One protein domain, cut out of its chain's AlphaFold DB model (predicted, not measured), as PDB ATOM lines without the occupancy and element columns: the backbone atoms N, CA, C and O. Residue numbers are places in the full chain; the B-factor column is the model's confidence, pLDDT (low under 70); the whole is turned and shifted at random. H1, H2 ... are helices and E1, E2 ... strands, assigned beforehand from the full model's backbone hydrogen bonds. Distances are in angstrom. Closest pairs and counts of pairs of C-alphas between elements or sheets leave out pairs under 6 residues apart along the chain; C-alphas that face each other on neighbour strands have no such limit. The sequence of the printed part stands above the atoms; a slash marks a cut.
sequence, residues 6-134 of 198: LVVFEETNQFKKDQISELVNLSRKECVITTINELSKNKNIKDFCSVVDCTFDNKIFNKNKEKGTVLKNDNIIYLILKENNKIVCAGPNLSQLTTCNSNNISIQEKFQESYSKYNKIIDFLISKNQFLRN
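AT A GLANCE: This is residues 6 to 134 of the 198 residues of an uncharacterized protein of Fusobacterium periodonticum ATCC 33693 (UniProt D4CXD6). One strongly twisted sheet of six short strands, in the order E2, E1, E3, E6, E5, E4, has the long helix H4 on one face, and the sheet curls round residues 117 to 128 of that helix. The earlier part of H4 runs past the sheet, where the small helix H3 packs on its residues 110 to 115, while the small helices H1 and H2 only graze the sheet. The printed part has 129 residues, with four named helices and six named strands in the order E1, H1, E2, H2, E3, E4, E5, E6, H3, H4. The sheet is mixed, with E2, E1, E3 and E6 parallel and E6, E5 and E4 antiparallel from neighbour to neighbour, and the class is mixed, helices and strands. The whole is compact, with a radius of gyration of the C-alphas of 14.6 A and spans of 45 by 35 by 32 A.

HOW THE PARTS SIT: In the sheet, E1, residues 6 to 9, and E3, residues 50 to 54, are parallel neighbours at 13 degrees, with N 8 and O 52 2.9 A apart, within hydrogen-bond range. On the other side of E1 is the edge strand E2, residues 31 to 35, parallel to it at 33 degrees, with N 34 and O 7 at 2.9 A. E6, residues 87 to 90, is parallel to E3 at 13 degrees, with N 53 and O 89 at 2.8 A. E5, residues 76 to 81, is antiparallel to E6 at 138 degrees, with N 79 and O 88 at 2.8 A. The edge strand E4, residues 68 to 73, is antiparallel to E5 at 155 degrees, with N 71 and O 78 at 2.8 A. E4, E5 and E6 form a meander, each strand the antiparallel neighbour of the one before; E4 and E5 are a hairpin, and so are E5 and E6. H4, residues 105 to 128, is on the sheet, and the two make two layers, with the helix on one face. The closest C-alphas of H4 and E3 are those of Leu 125 and Ser 50, 7.0 A apart. H3, residues 94 to 97, is not on the sheet, but only just, with 4 pairs of C-alphas within 10 A. H3 touches H4, at residues 110 to 115 of H4 alone; the closest C-alphas are those of Gln 96 and Phe 111, 5.7 A apart. H1, residues 17 to 21, only grazes the sheet, and E1, H1, E2 form a strand-helix-strand unit, two parallel neighbour strands with a helix between them in the chain, its crossover right-handed. H2, residues 36 to 42, only grazes the sheet with its residues 36 to 39; E2, H2, E3 form a split unit, with E1 between its strands, its crossover also right-handed. H1 and H2 are apart. Each O i to N i+4 pair is within hydrogen-bond range in H1 and H4, as are 2 of 3 in H2, and H3 is too short for such a pair.

IN THESE COORDINATES: E1 begins at C-alpha 6, (37.597, 17.115, 27.511). E2 is 13.2 A long from first to last C-alpha, E3 12.9 A, and E4 and E5 16.0 A each. H2 is 10.1 A long. H4 runs 34.6 A from C-alpha 105 at (18.419, -0.244, 10.484) to C-alpha 128 at (41.147, 5.833, 35.906).

THE WHOLE: The two C-alphas farthest apart are those of Glu 83 and Asn 103, 46.1 A. The printed part, residues 6 to 134, has no cut. The link from E3 to E4, residues 55 to 67, is long. The mean pLDDT of the printed part is 75.8, and 35 residues are under 70, among them residues 12 to 25 and 56 to 66.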
ATOM      1  N   LEU A   6      37.790  16.344  28.733       88.94
ATOM      2  CA  LEU A   6      37.597  17.115  27.511       88.94
ATOM      3  C   LEU A   6      37.234  16.181  26.361       88.94
ATOM      4  O   LEU A   6      38.007  15.283  26.047       88.94
ATOM      5  N   VAL A   7      36.108  16.408  25.696       89.12
ATOM      6  CA  VAL A   7      35.724  15.693  24.476       89.12
ATOM      7  C   VAL A   7      35.891  16.645  23.298       89.12
ATOM      8  O   VAL A   7      35.253  17.696  23.256       89.12
ATOM      9  N   VAL A   8      36.768  16.295  22.359       86.38
ATOM     10  CA  VAL A   8      37.105  17.144  21.209       86.38
ATOM     11  C   VAL A   8      36.542  16.530  19.936       86.38
ATOM     12  O   VAL A   8      36.901  15.411  19.584       86.38
ATOM     13  N   PHE A   9      35.699  17.281  19.230       84.81
ATOM     14  CA  PHE A   9      35.167  16.906  17.919       84.81
ATOM     15  C   PHE A   9      35.773  17.734  16.784       84.81
ATOM     16  O   PHE A   9      36.221  18.870  16.965       84.81
ATOM     17  N   GLU A  10      35.746  17.163  15.587       80.12
ATOM     18  CA  GLU A  10      35.976  17.892  14.346       80.12
ATOM     19  C   GLU A  10      34.643  18.473  13.856       80.12
ATOM     20  O   GLU A  10      33.622  17.782  13.840       80.12
ATOM     21  N   GLU A  11      34.639  19.757  13.495       74.00
ATOM     22  CA  GLU A  11      33.470  20.377  12.868       74.00
ATOM     23  C   GLU A  11      33.272  19.799  11.471       74.00
ATOM     24  O   GLU A  11      34.228  19.577  10.730       74.00
ATOM     25  N   THR A  12      32.017  19.593  11.090       69.62
ATOM     26  CA  THR A  12      31.673  19.158   9.735       69.62
ATOM     27  C   THR A  12      30.801  20.213   9.072       69.62
ATOM     28  O   THR A  12      30.173  21.030   9.744       69.62
ATOM     29  N   ASN A  13      30.696  20.171   7.741       64.94
ATOM     30  CA  ASN A  13      29.793  21.062   7.005       64.94
ATOM     31  C   ASN A  13      28.323  20.932   7.454       64.94
ATOM     32  O   ASN A  13      27.552  21.868   7.260       64.94
ATOM     33  N   GLN A  14      27.938  19.787   8.034       63.81
ATOM     34  CA  GLN A  14      26.574  19.501   8.492       63.81
ATOM     35  C   GLN A  14      26.325  19.837   9.964       63.81
ATOM     36  O   GLN A  14      25.202  20.191  10.302       63.81
ATOM     37  N   PHE A  15      27.337  19.735  10.829       64.50
ATOM     38  CA  PHE A  15      27.172  19.904  12.272       64.50
ATOM     39  C   PHE A  15      28.185  20.913  12.813       64.50
ATOM     40  O   PHE A  15      29.389  20.641  12.869       64.50
ATOM     41  N   LYS A  16      27.668  22.078  13.219       63.94
ATOM     42  CA  LYS A  16      28.417  23.143  13.907       63.94
ATOM     43  C   LYS A  16      28.215  23.056  15.422       63.94
ATOM     44  O   LYS A  16      27.288  22.401  15.886       63.94
ATOM     45  N   LYS A  17      29.070  23.743  16.189       60.62
ATOM     46  CA  LYS A  17      29.111  23.723  17.664       60.62
ATOM     47  C   LYS A  17      27.738  23.761  18.342       60.62
ATOM     48  O   LYS A  17      27.474  22.896  19.170       60.62
ATOM     49  N   ASP A  18      26.892  24.722  17.978       59.06
ATOM     50  CA  ASP A  18      25.610  24.955  18.660       59.06
ATOM     51  C   ASP A  18      24.704  23.713  18.598       59.06
ATOM     52  O   ASP A  18      24.020  23.380  19.560       59.06
ATOM     53  N   GLN A  19      24.827  22.933  17.521       60.69
ATOM     54  CA  GLN A  19      24.108  21.675  17.326       60.69
ATOM     55  C   GLN A  19      24.784  20.485  18.022       60.69
ATOM     56  O   GLN A  19      24.107  19.522  18.362       60.69
ATOM     57  N   ILE A  20      26.101  20.530  18.261       61.81
ATOM     58  CA  ILE A  20      26.841  19.480  18.984       61.81
ATOM     59  C   ILE A  20      26.496  19.520  20.476       61.81
ATOM     60  O   ILE A  20      26.316  18.471  21.092       61.81
ATOM     61  N   SER A  21      26.373  20.720  21.055       54.12
ATOM     62  CA  SER A  21      25.922  20.899  22.442       54.12
ATOM     63  C   SER A  21      24.468  20.474  22.665       54.12
ATOM     64  O   SER A  21      24.124  20.063  23.769       54.12
ATOM     65  N   GLU A  22      23.636  20.539  21.623       52.50
ATOM     66  CA  GLU A  22      22.223  20.137  21.636       52.50
ATOM     67  C   GLU A  22      22.002  18.641  21.362       52.50
ATOM     68  O   GLU A  22      20.869  18.162  21.434       52.50
ATOM     69  N   LEU A  23      23.058  17.859  21.106       59.91
ATOM     70  CA  LEU A  23      22.981  16.397  21.104       59.91
ATOM     71  C   LEU A  23      22.806  15.916  22.550       59.91
ATOM     72  O   LEU A  23      23.753  15.450  23.184       59.91
ATOM     73  N   VAL A  24      21.577  16.027  23.064       50.84
ATOM     74  CA  VAL A  24      21.142  15.691  24.435       50.84
ATOM     75  C   VAL A  24      21.685  14.337  24.917       50.84
ATOM     76  O   VAL A  24      21.934  14.146  26.103       50.84
ATOM     77  N   ASN A  25      21.948  13.404  24.002       61.22
ATOM     78  CA  ASN A  25      22.458  12.078  24.339       61.22
ATOM     79  C   ASN A  25      23.954  12.051  24.713       61.22
ATOM     80  O   ASN A  25      24.386  11.125  25.383       61.22
ATOM     81  N   LEU A  26      24.774  13.030  24.318       70.75
ATOM     82  CA  LEU A  26      26.224  13.010  24.590       70.75
ATOM     83  C   LEU A  26      26.618  13.755  25.872       70.75
ATOM     84  O   LEU A  26      27.760  13.623  26.333       70.75
ATOM     85  N   SER A  27      25.696  14.532  26.445       70.81
ATOM     86  CA  SER A  27      25.959  15.361  27.616       70.81
ATOM     87  C   SER A  27      26.157  14.505  28.867       70.81
ATOM     88  O   SER A  27      25.244  13.821  29.327       70.81
ATOM     89  N   ARG A  28      27.355  14.580  29.450       77.12
ATOM     90  CA  ARG A  28      27.689  13.988  30.750       77.12
ATOM     91  C   ARG A  28      28.261  15.057  31.669       77.12
ATOM     92  O   ARG A  28      29.032  15.898  31.215       77.12
ATOM     93  N   LYS A  29      27.900  15.015  32.957       79.75
ATOM     94  CA  LYS A  29      28.307  16.021  33.960       79.75
ATOM     95  C   LYS A  29      29.831  16.127  34.107       79.75
ATOM     96  O   LYS A  29      30.349  17.206  34.380       79.75
ATOM     97  N   GLU A  30      30.537  15.019  33.888       84.88
ATOM     98  CA  GLU A  30      31.996  14.919  33.958       84.88
ATOM     99  C   GLU A  30      32.703  15.433  32.692       84.88
ATOM    100  O   GLU A  30      33.926  15.577  32.689       84.88
ATOM    101  N   CYS A  31      31.960  15.711  31.616       86.88
ATOM    102  CA  CYS A  31      32.509  16.060  30.311       86.88
ATOM    103  C   CYS A  31      32.366  17.554  29.996       86.88
ATOM    104  O   CYS A  31      31.395  18.215  30.362       86.88
ATOM    105  N   VAL A  32      33.327  18.076  29.238       86.56
ATOM    106  CA  VAL A  32      33.219  19.342  28.508       86.56
ATOM    107  C   VAL A  32      33.422  19.034  27.038       86.56
ATOM    108  O   VAL A  32      34.443  18.463  26.664       86.56
ATOM    109  N   ILE A  33      32.444  19.394  26.213       85.19
ATOM    110  CA  ILE A  33      32.475  19.148  24.773       85.19
ATOM    111  C   ILE A  33      32.952  20.420  24.067       85.19
ATOM    112  O   ILE A  33      32.458  21.509  24.349       85.19
ATOM    113  N   THR A  34      33.915  20.281  23.158       82.06
ATOM    114  CA  THR A  34      34.475  21.375  22.351       82.06
ATOM    115  C   THR A  34      34.789  20.895  20.934       82.06
ATOM    116  O   THR A  34      34.801  19.694  20.656       82.06
ATOM    117  N   THR A  35      35.113  21.827  20.038       81.50
ATOM    118  CA  THR A  35      35.645  21.518  18.703       81.50
ATOM    119  C   THR A  35      37.139  21.843  18.587       81.50
ATOM    120  O   THR A  35      37.666  22.645  19.366       81.50
ATOM    121  N   ILE A  36      37.838  21.254  17.604       79.69
ATOM    122  CA  ILE A  36      39.238  21.604  17.263       79.69
ATOM    123  C   ILE A  36      39.386  23.117  17.016       79.69
ATOM    124  O   ILE A  36      40.357  23.741  17.459       79.69
ATOM    125  N   ASN A  37      38.419  23.715  16.315       77.69
ATOM    126  CA  ASN A  37      38.448  25.128  15.940       77.69
ATOM    127  C   ASN A  37      38.403  26.050  17.162       77.69
ATOM    128  O   ASN A  37      39.046  27.098  17.162       77.69
ATOM    129  N   GLU A  38      37.706  25.667  18.228       74.44
ATOM    130  CA  GLU A  38      37.698  26.430  19.479       74.44
ATOM    131  C   GLU A  38      38.931  26.171  20.334       74.44
ATOM    132  O   GLU A  38      39.500  27.095  20.922       74.44
ATOM    133  N   LEU A  39      39.388  24.920  20.355       77.62
ATOM    134  CA  LEU A  39      40.587  24.526  21.078       77.62
ATOM    135  C   LEU A  39      41.814  25.317  20.611       77.62
ATOM    136  O   LEU A  39      42.622  25.768  21.426       77.62
ATOM    137  N   SER A  40      41.930  25.519  19.295       73.44
ATOM    138  CA  SER A  40      43.021  26.287  18.688       73.44
ATOM    139  C   SER A  40      42.992  27.775  19.059       73.44
ATOM    140  O   SER A  40      44.055  28.396  19.126       73.44
ATOM    141  N   LYS A  41      41.810  28.325  19.375       75.81
ATOM    142  CA  LYS A  41      41.614  29.725  19.785       75.81
ATOM    143  C   LYS A  41      41.837  29.950  21.286       75.81
ATOM    144  O   LYS A  41      42.430  30.958  21.648       75.81
ATOM    145  N   ASN A  42      41.420  29.011  22.143       65.25
ATOM    146  CA  ASN A  42      41.387  29.202  23.605       65.25
ATOM    147  C   ASN A  42      42.450  28.414  24.405       65.25
ATOM    148  O   ASN A  42      42.563  28.610  25.609       65.25
ATOM    149  N   LYS A  43      43.238  27.534  23.767       58.34
ATOM    150  CA  LYS A  43      44.474  26.877  24.268       58.34
ATOM    151  C   LYS A  43      44.519  26.290  25.698       58.34
ATOM    152  O   LYS A  43      45.608  25.936  26.144       58.34
ATOM    153  N   ASN A  44      43.406  26.044  26.391       63.69
ATOM    154  CA  ASN A  44      43.439  25.521  27.768       63.69
ATOM    155  C   ASN A  44      43.085  24.030  27.920       63.69
ATOM    156  O   ASN A  44      42.351  23.622  28.810       63.69
ATOM    157  N   ILE A  45      43.719  23.161  27.118       70.44
ATOM    158  CA  ILE A  45      43.704  21.691  27.344       70.44
ATOM    159  C   ILE A  45      44.328  21.338  28.711       70.44
ATOM    160  O   ILE A  45      44.096  20.268  29.279       70.44
ATOM    161  N   LYS A  46      45.161  22.234  29.254       71.62
ATOM    162  CA  LYS A  46      45.850  22.044  30.532       71.62
ATOM    163  C   LYS A  46      44.883  21.883  31.708       71.62
ATOM    164  O   LYS A  46      45.243  21.122  32.601       71.62
ATOM    165  N   ASP A  47      43.669  22.422  31.621       77.94
ATOM    166  CA  ASP A  47      42.659  22.422  32.692       77.94
ATOM    167  C   ASP A  47      41.844  21.117  32.795       77.94
ATOM    168  O   ASP A  47      41.000  20.958  33.672       77.94
ATOM    169  N   PHE A  48      42.107  20.149  31.916       85.00
ATOM    170  CA  PHE A  48      41.390  18.873  31.875       85.00
ATOM    171  C   PHE A  48      42.282  17.724  32.319       85.00
ATOM    172  O   PHE A  48      43.476  17.706  32.006       85.00
ATOM    173  N   CYS A  49      41.731  16.744  33.027       85.56
ATOM    174  CA  CYS A  49      42.515  15.595  33.481       85.56
ATOM    175  C   CYS A  49      42.683  14.509  32.415       85.56
ATOM    176  O   CYS A  49      43.706  13.826  32.394       85.56
ATOM    177  N   SER A  50      41.716  14.392  31.510       89.19
ATOM    178  CA  SER A  50      41.709  13.407  30.430       89.19
ATOM    179  C   SER A  50      41.100  14.009  29.171       89.19
ATOM    180  O   SER A  50      40.334  14.974  29.241       89.19
ATOM    181  N   VAL A  51      41.427  13.425  28.020       88.50
ATOM    182  CA  VAL A  51      40.906  13.852  26.718       88.50
ATOM    183  C   VAL A  51      40.315  12.656  25.979       88.50
ATOM    184  O   VAL A  51      40.941  11.603  25.876       88.50
ATOM    185  N   VAL A  52      39.117  12.831  25.434       90.00
ATOM    186  CA  VAL A  52      38.562  11.968  24.396       90.00
ATOM    187  C   VAL A  52      38.675  12.705  23.078       90.00
ATOM    188  O   VAL A  52      38.053  13.744  22.862       90.00
ATOM    189  N   ASP A  53      39.505  12.160  22.210       86.81
ATOM    190  CA  ASP A  53      39.710  12.657  20.870       86.81
ATOM    191  C   ASP A  53      38.758  11.944  19.910       86.81
ATOM    192  O   ASP A  53      38.977  10.791  19.539       86.81
ATOM    193  N   CYS A  54      37.683  12.630  19.538       85.00
ATOM    194  CA  CYS A  54      36.682  12.156  18.588       85.00
ATOM    195  C   CYS A  54      36.950  12.674  17.163       85.00
ATOM    196  O   CYS A  54      36.036  12.757  16.341       85.00
ATOM    197  N   THR A  55      38.183  13.084  16.869       79.00
ATOM    198  CA  THR A  55      38.577  13.640  15.570       79.00
ATOM    199  C   THR A  55      39.207  12.564  14.674       79.00
ATOM    200  O   THR A  55      39.580  11.486  15.148       79.00
ATOM    201  N   PHE A  56      39.298  12.829  13.363       67.88
ATOM    202  CA  PHE A  56      40.116  12.063  12.406       67.88
ATOM    203  C   PHE A  56      40.036  10.518  12.515       67.88
ATOM    204  O   PHE A  56      41.055   9.833  12.644       67.88
ATOM    205  N   ASP A  57      38.828   9.953  12.434       63.72
ATOM    206  CA  ASP A  57      38.558   8.502  12.356       63.72
ATOM    207  C   ASP A  57      39.283   7.636  13.403       63.72
ATOM    208  O   ASP A  57      39.975   6.664  13.082       63.72
ATOM    209  N   ASN A  58      39.090   7.948  14.689       58.09
ATOM    210  CA  ASN A  58      39.672   7.215  15.823       58.09
ATOM    211  C   ASN A  58      41.217   7.210  15.850       58.09
ATOM    212  O   ASN A  58      41.831   6.356  16.503       58.09
ATOM    213  N   LYS A  59      41.884   8.125  15.141       59.09
ATOM    214  CA  LYS A  59      43.336   8.282  15.248       59.09
ATOM    215  C   LYS A  59      43.613   9.279  16.362       59.09
ATOM    216  O   LYS A  59      43.441  10.467  16.152       59.09
ATOM    217  N   ILE A  60      44.090   8.783  17.509       59.88
ATOM    218  CA  ILE A  60      44.650   9.615  18.590       59.88
ATOM    219  C   ILE A  60      45.543  10.676  17.935       59.88
ATOM    220  O   ILE A  60      46.521  10.296  17.281       59.88
ATOM    221  N   PHE A  61      45.178  11.958  18.055       48.47
ATOM    222  CA  PHE A  61      45.863  13.109  17.472       48.47
ATOM    223  C   PHE A  61      47.370  12.927  17.651       48.47
ATOM    224  O   PHE A  61      47.906  13.071  18.748       48.47
ATOM    225  N   ASN A  62      48.059  12.567  16.567       45.62
ATOM    226  CA  ASN A  62      49.417  12.023  16.571       45.62
ATOM    227  C   ASN A  62      49.603  10.711  17.357       45.62
ATOM    228  O   ASN A  62      49.957  10.714  18.536       45.62
ATOM    229  N   LYS A  63      49.641   9.588  16.627       46.72
ATOM    230  CA  LYS A  63      50.397   8.365  16.978       46.72
ATOM    231  C   LYS A  63      51.922   8.613  17.109       46.72
ATOM    232  O   LYS A  63      52.724   7.756  16.753       46.72
ATOM    233  N   ASN A  64      52.359   9.751  17.646       52.00
ATOM    234  CA  ASN A  64      53.743   9.927  18.060       52.00
ATOM    235  C   ASN A  64      53.918   9.226  19.403       52.00
ATOM    236  O   ASN A  64      53.679   9.812  20.457       52.00
ATOM    237  N   LYS A  65      54.411   7.982  19.359       52.41
ATOM    238  CA  LYS A  65      54.978   7.273  20.525       52.41
ATOM    239  C   LYS A  65      56.002   8.128  21.294       52.41
ATOM    240  O   LYS A  65      56.294   7.880  22.459       52.41
ATOM    241  N   GLU A  66      56.546   9.160  20.658       58.53
ATOM    242  CA  GLU A  66      57.420  10.143  21.291       58.53
ATOM    243  C   GLU A  66      56.724  10.917  22.423       58.53
ATOM    244  O   GLU A  66      57.354  11.148  23.457       58.53
ATOM    245  N   LYS A  67      55.422  11.224  22.295       70.69
ATOM    246  CA  LYS A  67      54.655  12.044  23.254       70.69
ATOM    247  C   LYS A  67      54.146  11.277  24.479       70.69
ATOM    248  O   LYS A  67      53.781  11.902  25.474       70.69
ATOM    249  N   GLY A  68      54.104   9.946  24.434       76.75
ATOM    250  CA  GLY A  68      53.425   9.154  25.456       76.75
ATOM    251  C   GLY A  68      53.566   7.643  25.302       76.75
ATOM    252  O   GLY A  68      54.076   7.152  24.296       76.75
ATOM    253  N   THR A  69      53.073   6.909  26.294       81.06
ATOM    254  CA  THR A  69      53.023   5.441  26.294       81.06
ATOM    255  C   THR A  69      51.632   4.976  25.881       81.06
ATOM    256  O   THR A  69      50.643   5.342  26.514       81.06
ATOM    257  N   VAL A  70      51.547   4.179  24.812       83.50
ATOM    258  CA  VAL A  70      50.283   3.577  24.364       83.50
ATOM    259  C   VAL A  70      50.024   2.311  25.167       83.50
ATOM    260  O   VAL A  70      50.874   1.425  25.214       83.50
ATOM    261  N   LEU A  71      48.840   2.222  25.759       83.06
ATOM    262  CA  LEU A  71      48.378   1.091  26.549       83.06
ATOM    263  C   LEU A  71      47.024   0.603  26.028       83.06
ATOM    264  O   LEU A  71      46.317   1.298  25.294       83.06
ATOM    265  N   LYS A  72      46.671  -0.620  26.417       82.06
ATOM    266  CA  LYS A  72      45.398  -1.251  26.086       82.06
ATOM    267  C   LYS A  72      44.802  -1.858  27.349       82.06
ATOM    268  O   LYS A  72      45.505  -2.531  28.096       82.06
ATOM    269  N   ASN A  73      43.526  -1.591  27.585       75.56
ATOM    270  CA  ASN A  73      42.723  -2.251  28.607       75.56
ATOM    271  C   ASN A  73      41.407  -2.659  27.935       75.56
ATOM    272  O   ASN A  73      40.734  -1.813  27.342       75.56
ATOM    273  N   ASP A  74      41.123  -3.958  27.914       79.19
ATOM    274  CA  ASP A  74      40.066  -4.561  27.101       79.19
ATOM    275  C   ASP A  74      40.113  -4.086  25.636       79.19
ATOM    276  O   ASP A  74      41.133  -4.215  24.955       79.19
ATOM    277  N   ASN A  75      39.021  -3.502  25.143       80.62
ATOM    278  CA  ASN A  75      38.901  -2.963  23.789       80.62
ATOM    279  C   ASN A  75      39.220  -1.460  23.703       80.62
ATOM    280  O   ASN A  75      39.001  -0.846  22.658       80.62
ATOM    281  N   ILE A  76      39.749  -0.859  24.774       83.94
ATOM    282  CA  ILE A  76      40.088   0.565  24.837       83.94
ATOM    283  C   ILE A  76      41.602   0.732  24.702       83.94
ATOM    284  O   ILE A  76      42.388   0.270  25.532       83.94
ATOM    285  N   ILE A  77      42.010   1.422  23.637       84.50
ATOM    286  CA  ILE A  77      43.394   1.842  23.407       84.50
ATOM    287  C   ILE A  77      43.517   3.300  23.836       84.50
ATOM    288  O   ILE A  77      42.732   4.144  23.402       84.50
ATOM    289  N   TYR A  78      44.515   3.593  24.663       87.12
ATOM    290  CA  TYR A  78      44.733   4.925  25.211       87.12
ATOM    291  C   TYR A  78      46.219   5.278  25.264       87.12
ATOM    292  O   TYR A  78      47.091   4.409  25.269       87.12
ATOM    293  N   LEU A  79      46.508   6.574  25.280       86.44
ATOM    294  CA  LEU A  79      47.847   7.146  25.365       86.44
ATOM    295  C   LEU A  79      47.995   7.870  26.703       86.44
ATOM    296  O   LEU A  79      47.195   8.749  27.010       86.44
ATOM    297  N   ILE A  80      49.029   7.538  27.473       86.38
ATOM    298  CA  ILE A  80      49.450   8.328  28.637       86.38
ATOM    299  C   ILE A  80      50.531   9.308  28.183       86.38
ATOM    300  O   ILE A  80      51.600   8.881  27.747       86.38
ATOM    301  N   LEU A  81      50.267  10.613  28.270       82.06
ATOM    302  CA  LEU A  81      51.221  11.657  27.885       82.06
ATOM    303  C   LEU A  81      52.376  11.761  28.889       82.06
ATOM    304  O   LEU A  81      52.142  11.869  30.088       82.06
ATOM    305  N   LYS A  82      53.625  11.807  28.408       78.31
ATOM    306  CA  LYS A  82      54.826  11.887  29.269       78.31
ATOM    307  C   LYS A  82      54.920  13.188  30.067       78.31
ATOM    308  O   LYS A  82      55.459  13.191  31.163       78.31
ATOM    309  N   GLU A  83      54.433  14.290  29.502       76.69
ATOM    310  CA  GLU A  83      54.588  15.630  30.084       76.69
ATOM    311  C   GLU A  83      53.764  15.815  31.366       76.69
ATOM    312  O   GLU A  83      54.164  16.544  32.266       76.69
ATOM    313  N   ASN A  84      52.589  15.184  31.442       75.50
ATOM    314  CA  ASN A  84      51.601  15.475  32.481       75.50
ATOM    315  C   ASN A  84      50.749  14.266  32.896       75.50
ATOM    316  O   ASN A  84      49.738  14.445  33.571       75.50
ATOM    317  N   ASN A  85      51.125  13.054  32.477       76.56
ATOM    318  CA  ASN A  85      50.424  11.795  32.747       76.56
ATOM    319  C   ASN A  85      48.934  11.785  32.361       76.56
ATOM    320  O   ASN A  85      48.180  10.928  32.821       76.56
ATOM    321  N   LYS A  86      48.491  12.708  31.499       82.56
ATOM    322  CA  LYS A  86      47.098  12.749  31.047       82.56
ATOM    323  C   LYS A  86      46.793  11.569  30.146       82.56
ATOM    324  O   LYS A  86      47.612  11.184  29.308       82.56
ATOM    325  N   ILE A  87      45.583  11.048  30.296       87.75
ATOM    326  CA  ILE A  87      45.078   9.945  29.488       87.75
ATOM    327  C   ILE A  87      44.320  10.517  28.293       87.75
ATOM    328  O   ILE A  87      43.416  11.339  28.450       87.75
ATOM    329  N   VAL A  88      44.686  10.055  27.101       87.81
ATOM    330  CA  VAL A  88      44.010  10.383  25.846       87.81
ATOM    331  C   VAL A  88      43.439   9.109  25.237       87.81
ATOM    332  O   VAL A  88      44.180   8.165  24.960       87.81
ATOM    333  N   CYS A  89      42.130   9.090  25.009       89.25
ATOM    334  CA  CYS A  89      41.421   7.997  24.349       89.25
ATOM    335  C   CYS A  89      40.905   8.454  22.983       89.25
ATOM    336  O   CYS A  89      40.457   9.588  22.848       89.25
ATOM    337  N   ALA A  90      40.909   7.564  21.991       87.06
ATOM    338  CA  ALA A  90      40.218   7.815  20.728       87.06
ATOM    339  C   ALA A  90      38.728   7.468  20.857       87.06
ATOM    340  O   ALA A  90      38.386   6.337  21.213       87.06
ATOM    341  N   GLY A  91      37.864   8.431  20.556       87.06
ATOM    342  CA  GLY A  91      36.414   8.287  20.536       87.06
ATOM    343  C   GLY A  91      35.838   8.178  19.117       87.06
ATOM    344  O   GLY A  91      36.530   8.463  18.137       87.06
ATOM    345  N   PRO A  92      34.570   7.749  18.997       86.88
ATOM    346  CA  PRO A  92      33.835   7.788  17.735       86.88
ATOM    347  C   PRO A  92      33.630   9.232  17.270       86.88
ATOM    348  O   PRO A  92      33.447  10.136  18.085       86.88
ATOM    349  N   ASN A  93      33.658   9.445  15.956       81.69
ATOM    350  CA  ASN A  93      33.524  10.779  15.380       81.69
ATOM    351  C   ASN A  93      32.068  11.280  15.432       81.69
ATOM    352  O   ASN A  93      31.136  10.549  15.770       81.69
ATOM    353  N   LEU A  94      31.867  12.553  15.094       78.56
ATOM    354  CA  LEU A  94      30.551  13.175  15.194       78.56
ATOM    355  C   LEU A  94      29.517  12.536  14.254       78.56
ATOM    356  O   LEU A  94      28.384  12.321  14.665       78.56
ATOM    357  N   SER A  95      29.898  12.174  13.025       75.75
ATOM    358  CA  SER A  95      28.973  11.558  12.062       75.75
ATOM    359  C   SER A  95      28.487  10.174  12.501       75.75
ATOM    360  O   SER A  95      27.371   9.786  12.173       75.75
ATOM    361  N   GLN A  96      29.281   9.451  13.292       77.19
ATOM    362  CA  GLN A  96      28.893   8.191  13.934       77.19
ATOM    363  C   GLN A  96      27.924   8.382  15.114       77.19
ATOM    364  O   GLN A  96      27.259   7.431  15.522       77.19
ATOM    365  N   LEU A  97      27.840   9.596  15.667       76.56
ATOM    366  CA  LEU A  97      27.060   9.924  16.864       76.56
ATOM    367  C   LEU A  97      25.829  10.807  16.590       76.56
ATOM    368  O   LEU A  97      25.117  11.152  17.531       76.56
ATOM    369  N   THR A  98      25.546  11.175  15.338       68.38
ATOM    370  CA  THR A  98      24.430  12.075  14.981       68.38
ATOM    371  C   THR A  98      23.329  11.424  14.139       68.38
ATOM    372  O   THR A  98      22.328  12.065  13.826       68.38
ATOM    373  N   THR A  99      23.436  10.136  13.806       64.81
ATOM    374  CA  THR A  99      22.461   9.427  12.955       64.81
ATOM    375  C   THR A  99      21.301   8.776  13.723       64.81
ATOM    376  O   THR A  99      20.827   7.707  13.335       64.81
ATOM    377  N   CYS A 100      20.819   9.394  14.805       54.72
ATOM    378  CA  CYS A 100      19.772   8.820  15.663       54.72
ATOM    379  C   CYS A 100      18.391   8.686  14.985       54.72
ATOM    380  O   CYS A 100      17.613   7.824  15.377       54.72
ATOM    381  N   ASN A 101      18.112   9.474  13.937       58.34
ATOM    382  CA  ASN A 101      16.802   9.538  13.266       58.34
ATOM    383  C   ASN A 101      16.782   8.897  11.863       58.34
ATOM    384  O   ASN A 101      15.894   9.178  11.059       58.34
ATOM    385  N   SER A 102      17.777   8.074  11.521       63.28
ATOM    386  CA  SER A 102      17.786   7.376  10.231       63.28
ATOM    387  C   SER A 102      16.742   6.258  10.209       63.28
ATOM    388  O   SER A 102      16.697   5.459  11.136       63.28
ATOM    389  N   ASN A 103      15.971   6.128   9.126       70.00
ATOM    390  CA  ASN A 103      15.058   4.992   8.919       70.00
ATOM    391  C   ASN A 103      15.790   3.701   8.495       70.00
ATOM    392  O   ASN A 103      15.163   2.665   8.287       70.00
ATOM    393  N   ASN A 104      17.113   3.755   8.321       79.62
ATOM    394  CA  ASN A 104      17.924   2.610   7.928       79.62
ATOM    395  C   ASN A 104      18.462   1.878   9.169       79.62
ATOM    396  O   ASN A 104      19.280   2.432   9.906       79.62
ATOM    397  N   ILE A 105      18.050   0.619   9.346       81.62
ATOM    398  CA  ILE A 105      18.419  -0.244  10.484       81.62
ATOM    399  C   ILE A 105      19.941  -0.340  10.656       81.62
ATOM    400  O   ILE A 105      20.448  -0.138  11.755       81.62
ATOM    401  N   SER A 106      20.696  -0.533   9.569       81.69
ATOM    402  CA  SER A 106      22.162  -0.647   9.637       81.69
ATOM    403  C   SER A 106      22.829   0.640  10.142       81.69
ATOM    404  O   SER A 106      23.873   0.603  10.793       81.69
ATOM    405  N   ILE A 107      22.229   1.800   9.860       76.56
ATOM    406  CA  ILE A 107      22.720   3.093  10.348       76.56
ATOM    407  C   ILE A 107      22.397   3.262  11.841       76.56
ATOM    408  O   ILE A 107      23.236   3.763  12.589       76.56
ATOM    409  N   GLN A 108      21.224   2.806  12.289       77.62
ATOM    410  CA  GLN A 108      20.852   2.823  13.707       77.62
ATOM    411  C   GLN A 108      21.737   1.893  14.549       77.62
ATOM    412  O   GLN A 108      22.192   2.293  15.619       77.62
ATOM    413  N   GLU A 109      22.041   0.687  14.064       82.12
ATOM    414  CA  GLU A 109      22.938  -0.258  14.747       82.12
ATOM    415  C   GLU A 109      24.341   0.329  14.935       82.12
ATOM    416  O   GLU A 109      24.880   0.321  16.043       82.12
ATOM    417  N   LYS A 110      24.903   0.934  13.879       82.38
ATOM    418  CA  LYS A 110      26.207   1.614  13.946       82.38
ATOM    419  C   LYS A 110      26.208   2.794  14.913       82.38
ATOM    420  O   LYS A 110      27.210   3.022  15.597       82.38
ATOM    421  N   PHE A 111      25.104   3.539  14.982       83.06
ATOM    422  CA  PHE A 111      24.933   4.598  15.973       83.06
ATOM    423  C   PHE A 111      24.955   4.029  17.395       83.06
ATOM    424  O   PHE A 111      25.714   4.520  18.225       83.06
ATOM    425  N   GLN A 112      24.190   2.969  17.674       82.44
ATOM    426  CA  GLN A 112      24.150   2.349  19.003       82.44
ATOM    427  C   GLN A 112      25.513   1.780  19.413       82.44
ATOM    428  O   GLN A 112      25.948   1.970  20.551       82.44
ATOM    429  N   GLU A 113      26.231   1.146  18.485       87.00
ATOM    430  CA  GLU A 113      27.592   0.660  18.720       87.00
ATOM    431  C   GLU A 113      28.543   1.815  19.070       87.00
ATOM    432  O   GLU A 113      29.266   1.762  20.070       87.00
ATOM    433  N   SER A 114      28.498   2.896  18.289       87.06
ATOM    434  CA  SER A 114      29.334   4.082  18.496       87.06
ATOM    435  C   SER A 114      28.993   4.789  19.807       87.06
ATOM    436  O   SER A 114      29.881   5.147  20.577       87.06
ATOM    437  N   TYR A 115      27.709   4.917  20.123       86.31
ATOM    438  CA  TYR A 115      27.229   5.509  21.364       86.31
ATOM    439  C   TYR A 115      27.621   4.677  22.595       86.31
ATOM    440  O   TYR A 115      28.086   5.216  23.604       86.31
ATOM    441  N   SER A 116      27.518   3.348  22.505       87.38
ATOM    442  CA  SER A 116      27.999   2.425  23.540       87.38
ATOM    443  C   SER A 116      29.511   2.553  23.736       87.38
ATOM    444  O   SER A 116      29.989   2.670  24.867       87.38
ATOM    445  N   LYS A 117      30.277   2.617  22.639       88.62
ATOM    446  CA  LYS A 117      31.730   2.824  22.670       88.62
ATOM    447  C   LYS A 117      32.102   4.145  23.345       88.62
ATOM    448  O   LYS A 117      32.983   4.147  24.202       88.62
ATOM    449  N   TYR A 118      31.429   5.243  22.996       89.19
ATOM    450  CA  TYR A 118      31.632   6.549  23.628       89.19
ATOM    451  C   TYR A 118      31.435   6.467  25.147       89.19
ATOM    452  O   TYR A 118      32.333   6.835  25.904       89.19
ATOM    453  N   ASN A 119      30.316   5.899  25.603       87.88
ATOM    454  CA  ASN A 119      30.026   5.782  27.033       87.88
ATOM    455  C   ASN A 119      31.049   4.917  27.780       87.88
ATOM    456  O   ASN A 119      31.535   5.335  28.831       87.88
ATOM    457  N   LYS A 120      31.455   3.779  27.202       88.56
ATOM    458  CA  LYS A 120      32.502   2.917  27.777       88.56
ATOM    459  C   LYS A 120      33.835   3.645  27.943       88.56
ATOM    460  O   LYS A 120      34.513   3.445  28.946       88.56
ATOM    461  N   ILE A 121      34.210   4.503  26.992       90.50
ATOM    462  CA  ILE A 121      35.431   5.317  27.095       90.50
ATOM    463  C   ILE A 121      35.327   6.313  28.251       90.50
ATOM    464  O   ILE A 121      36.281   6.451  29.014       90.50
ATOM    465  N   ILE A 122      34.187   6.989  28.405       90.06
ATOM    466  CA  ILE A 122      33.992   7.930  29.515       90.06
ATOM    467  C   ILE A 122      34.045   7.204  30.861       90.06
ATOM    468  O   ILE A 122      34.774   7.639  31.750       90.06
ATOM    469  N   ASP A 123      33.348   6.077  31.004       86.50
ATOM    470  CA  ASP A 123      33.358   5.300  32.249       86.50
ATOM    471  C   ASP A 123      34.758   4.750  32.566       86.50
ATOM    472  O   ASP A 123      35.192   4.783  33.720       86.50
ATOM    473  N   PHE A 124      35.521   4.342  31.547       87.62
ATOM    474  CA  PHE A 124      36.934   3.990  31.692       87.62
ATOM    475  C   PHE A 124      37.782   5.168  32.198       87.62
ATOM    476  O   PHE A 124      38.610   5.001  33.091       87.62
ATOM    477  N   LEU A 125      37.589   6.374  31.665       88.12
ATOM    478  CA  LEU A 125      38.340   7.549  32.114       88.12
ATOM    479  C   LEU A 125      37.976   7.957  33.549       88.12
ATOM    480  O   LEU A 125      38.868   8.324  34.316       88.12
ATOM    481  N   ILE A 126      36.701   7.840  33.931       84.81
ATOM    482  CA  ILE A 126      36.241   8.039  35.313       84.81
ATOM    483  C   ILE A 126      36.886   7.002  36.238       84.81
ATOM    484  O   ILE A 126      37.421   7.349  37.290       84.81
ATOM    485  N   SER A 127      36.908   5.727  35.841       79.62
ATOM    486  CA  SER A 127      37.532   4.680  36.653       79.62
ATOM    487  C   SER A 127      39.042   4.883  36.791       79.62
ATOM    488  O   SER A 127      39.602   4.538  37.827       79.62
ATOM    489  N   LYS A 128      39.714   5.511  35.821       79.50
ATOM    490  CA  LYS A 128      41.147   5.833  35.906       79.50
ATOM    491  C   LYS A 128      41.479   7.088  36.709       79.50
ATOM    492  O   LYS A 128      42.627   7.218  37.124       79.50
ATOM    493  N   ASN A 129      40.520   7.974  36.972       76.44
ATOM    494  CA  ASN A 129      40.774   9.210  37.707       76.44
ATOM    495  C   ASN A 129      39.875   9.343  38.939       76.44
ATOM    496  O   ASN A 129      38.678   9.595  38.825       76.44
ATOM    497  N   GLN A 130      40.476   9.243  40.127       69.81
ATOM    498  CA  GLN A 130      39.759   9.298  41.402       69.81
ATOM    499  C   GLN A 130      38.911  10.564  41.596       69.81
ATOM    500  O   GLN A 130      37.848  10.473  42.199       69.81
ATOM    501  N   PHE A 131      39.321  11.708  41.040       71.88
ATOM    502  CA  PHE A 131      38.603  12.980  41.186       71.88
ATOM    503  C   PHE A 131      37.323  13.051  40.341       71.88
ATOM    504  O   PHE A 131      36.463  13.889  40.588       71.88
ATOM    505  N   LEU A 132      37.172  12.152  39.361       72.38
ATOM    506  CA  LEU A 132      35.954  12.015  38.560       72.38
ATOM    507  C   LEU A 132      34.956  11.020  39.162       72.38
ATOM    508  O   LEU A 132      33.793  10.985  38.752       72.38
ATOM    509  N   ARG A 133      35.403  10.175  40.098       70.69
ATOM    510  CA  ARG A 133      34.568   9.132  40.693       70.69
ATOM    511  C   ARG A 133      33.591   9.783  41.664       70.69
ATOM    512  O   ARG A 133      33.985  10.484  42.589       70.69
ATOM    513  N   ASN A 134      32.308   9.526  41.464       64.25
ATOM    514  CA  ASN A 134      31.251   9.963  42.368       64.25
ATOM    515  C   ASN A 134      30.471   8.755  42.903       64.25
ATOM    516  O   ASN A 134      30.733   7.613  42.520       64.25
TER     517      ASN A 134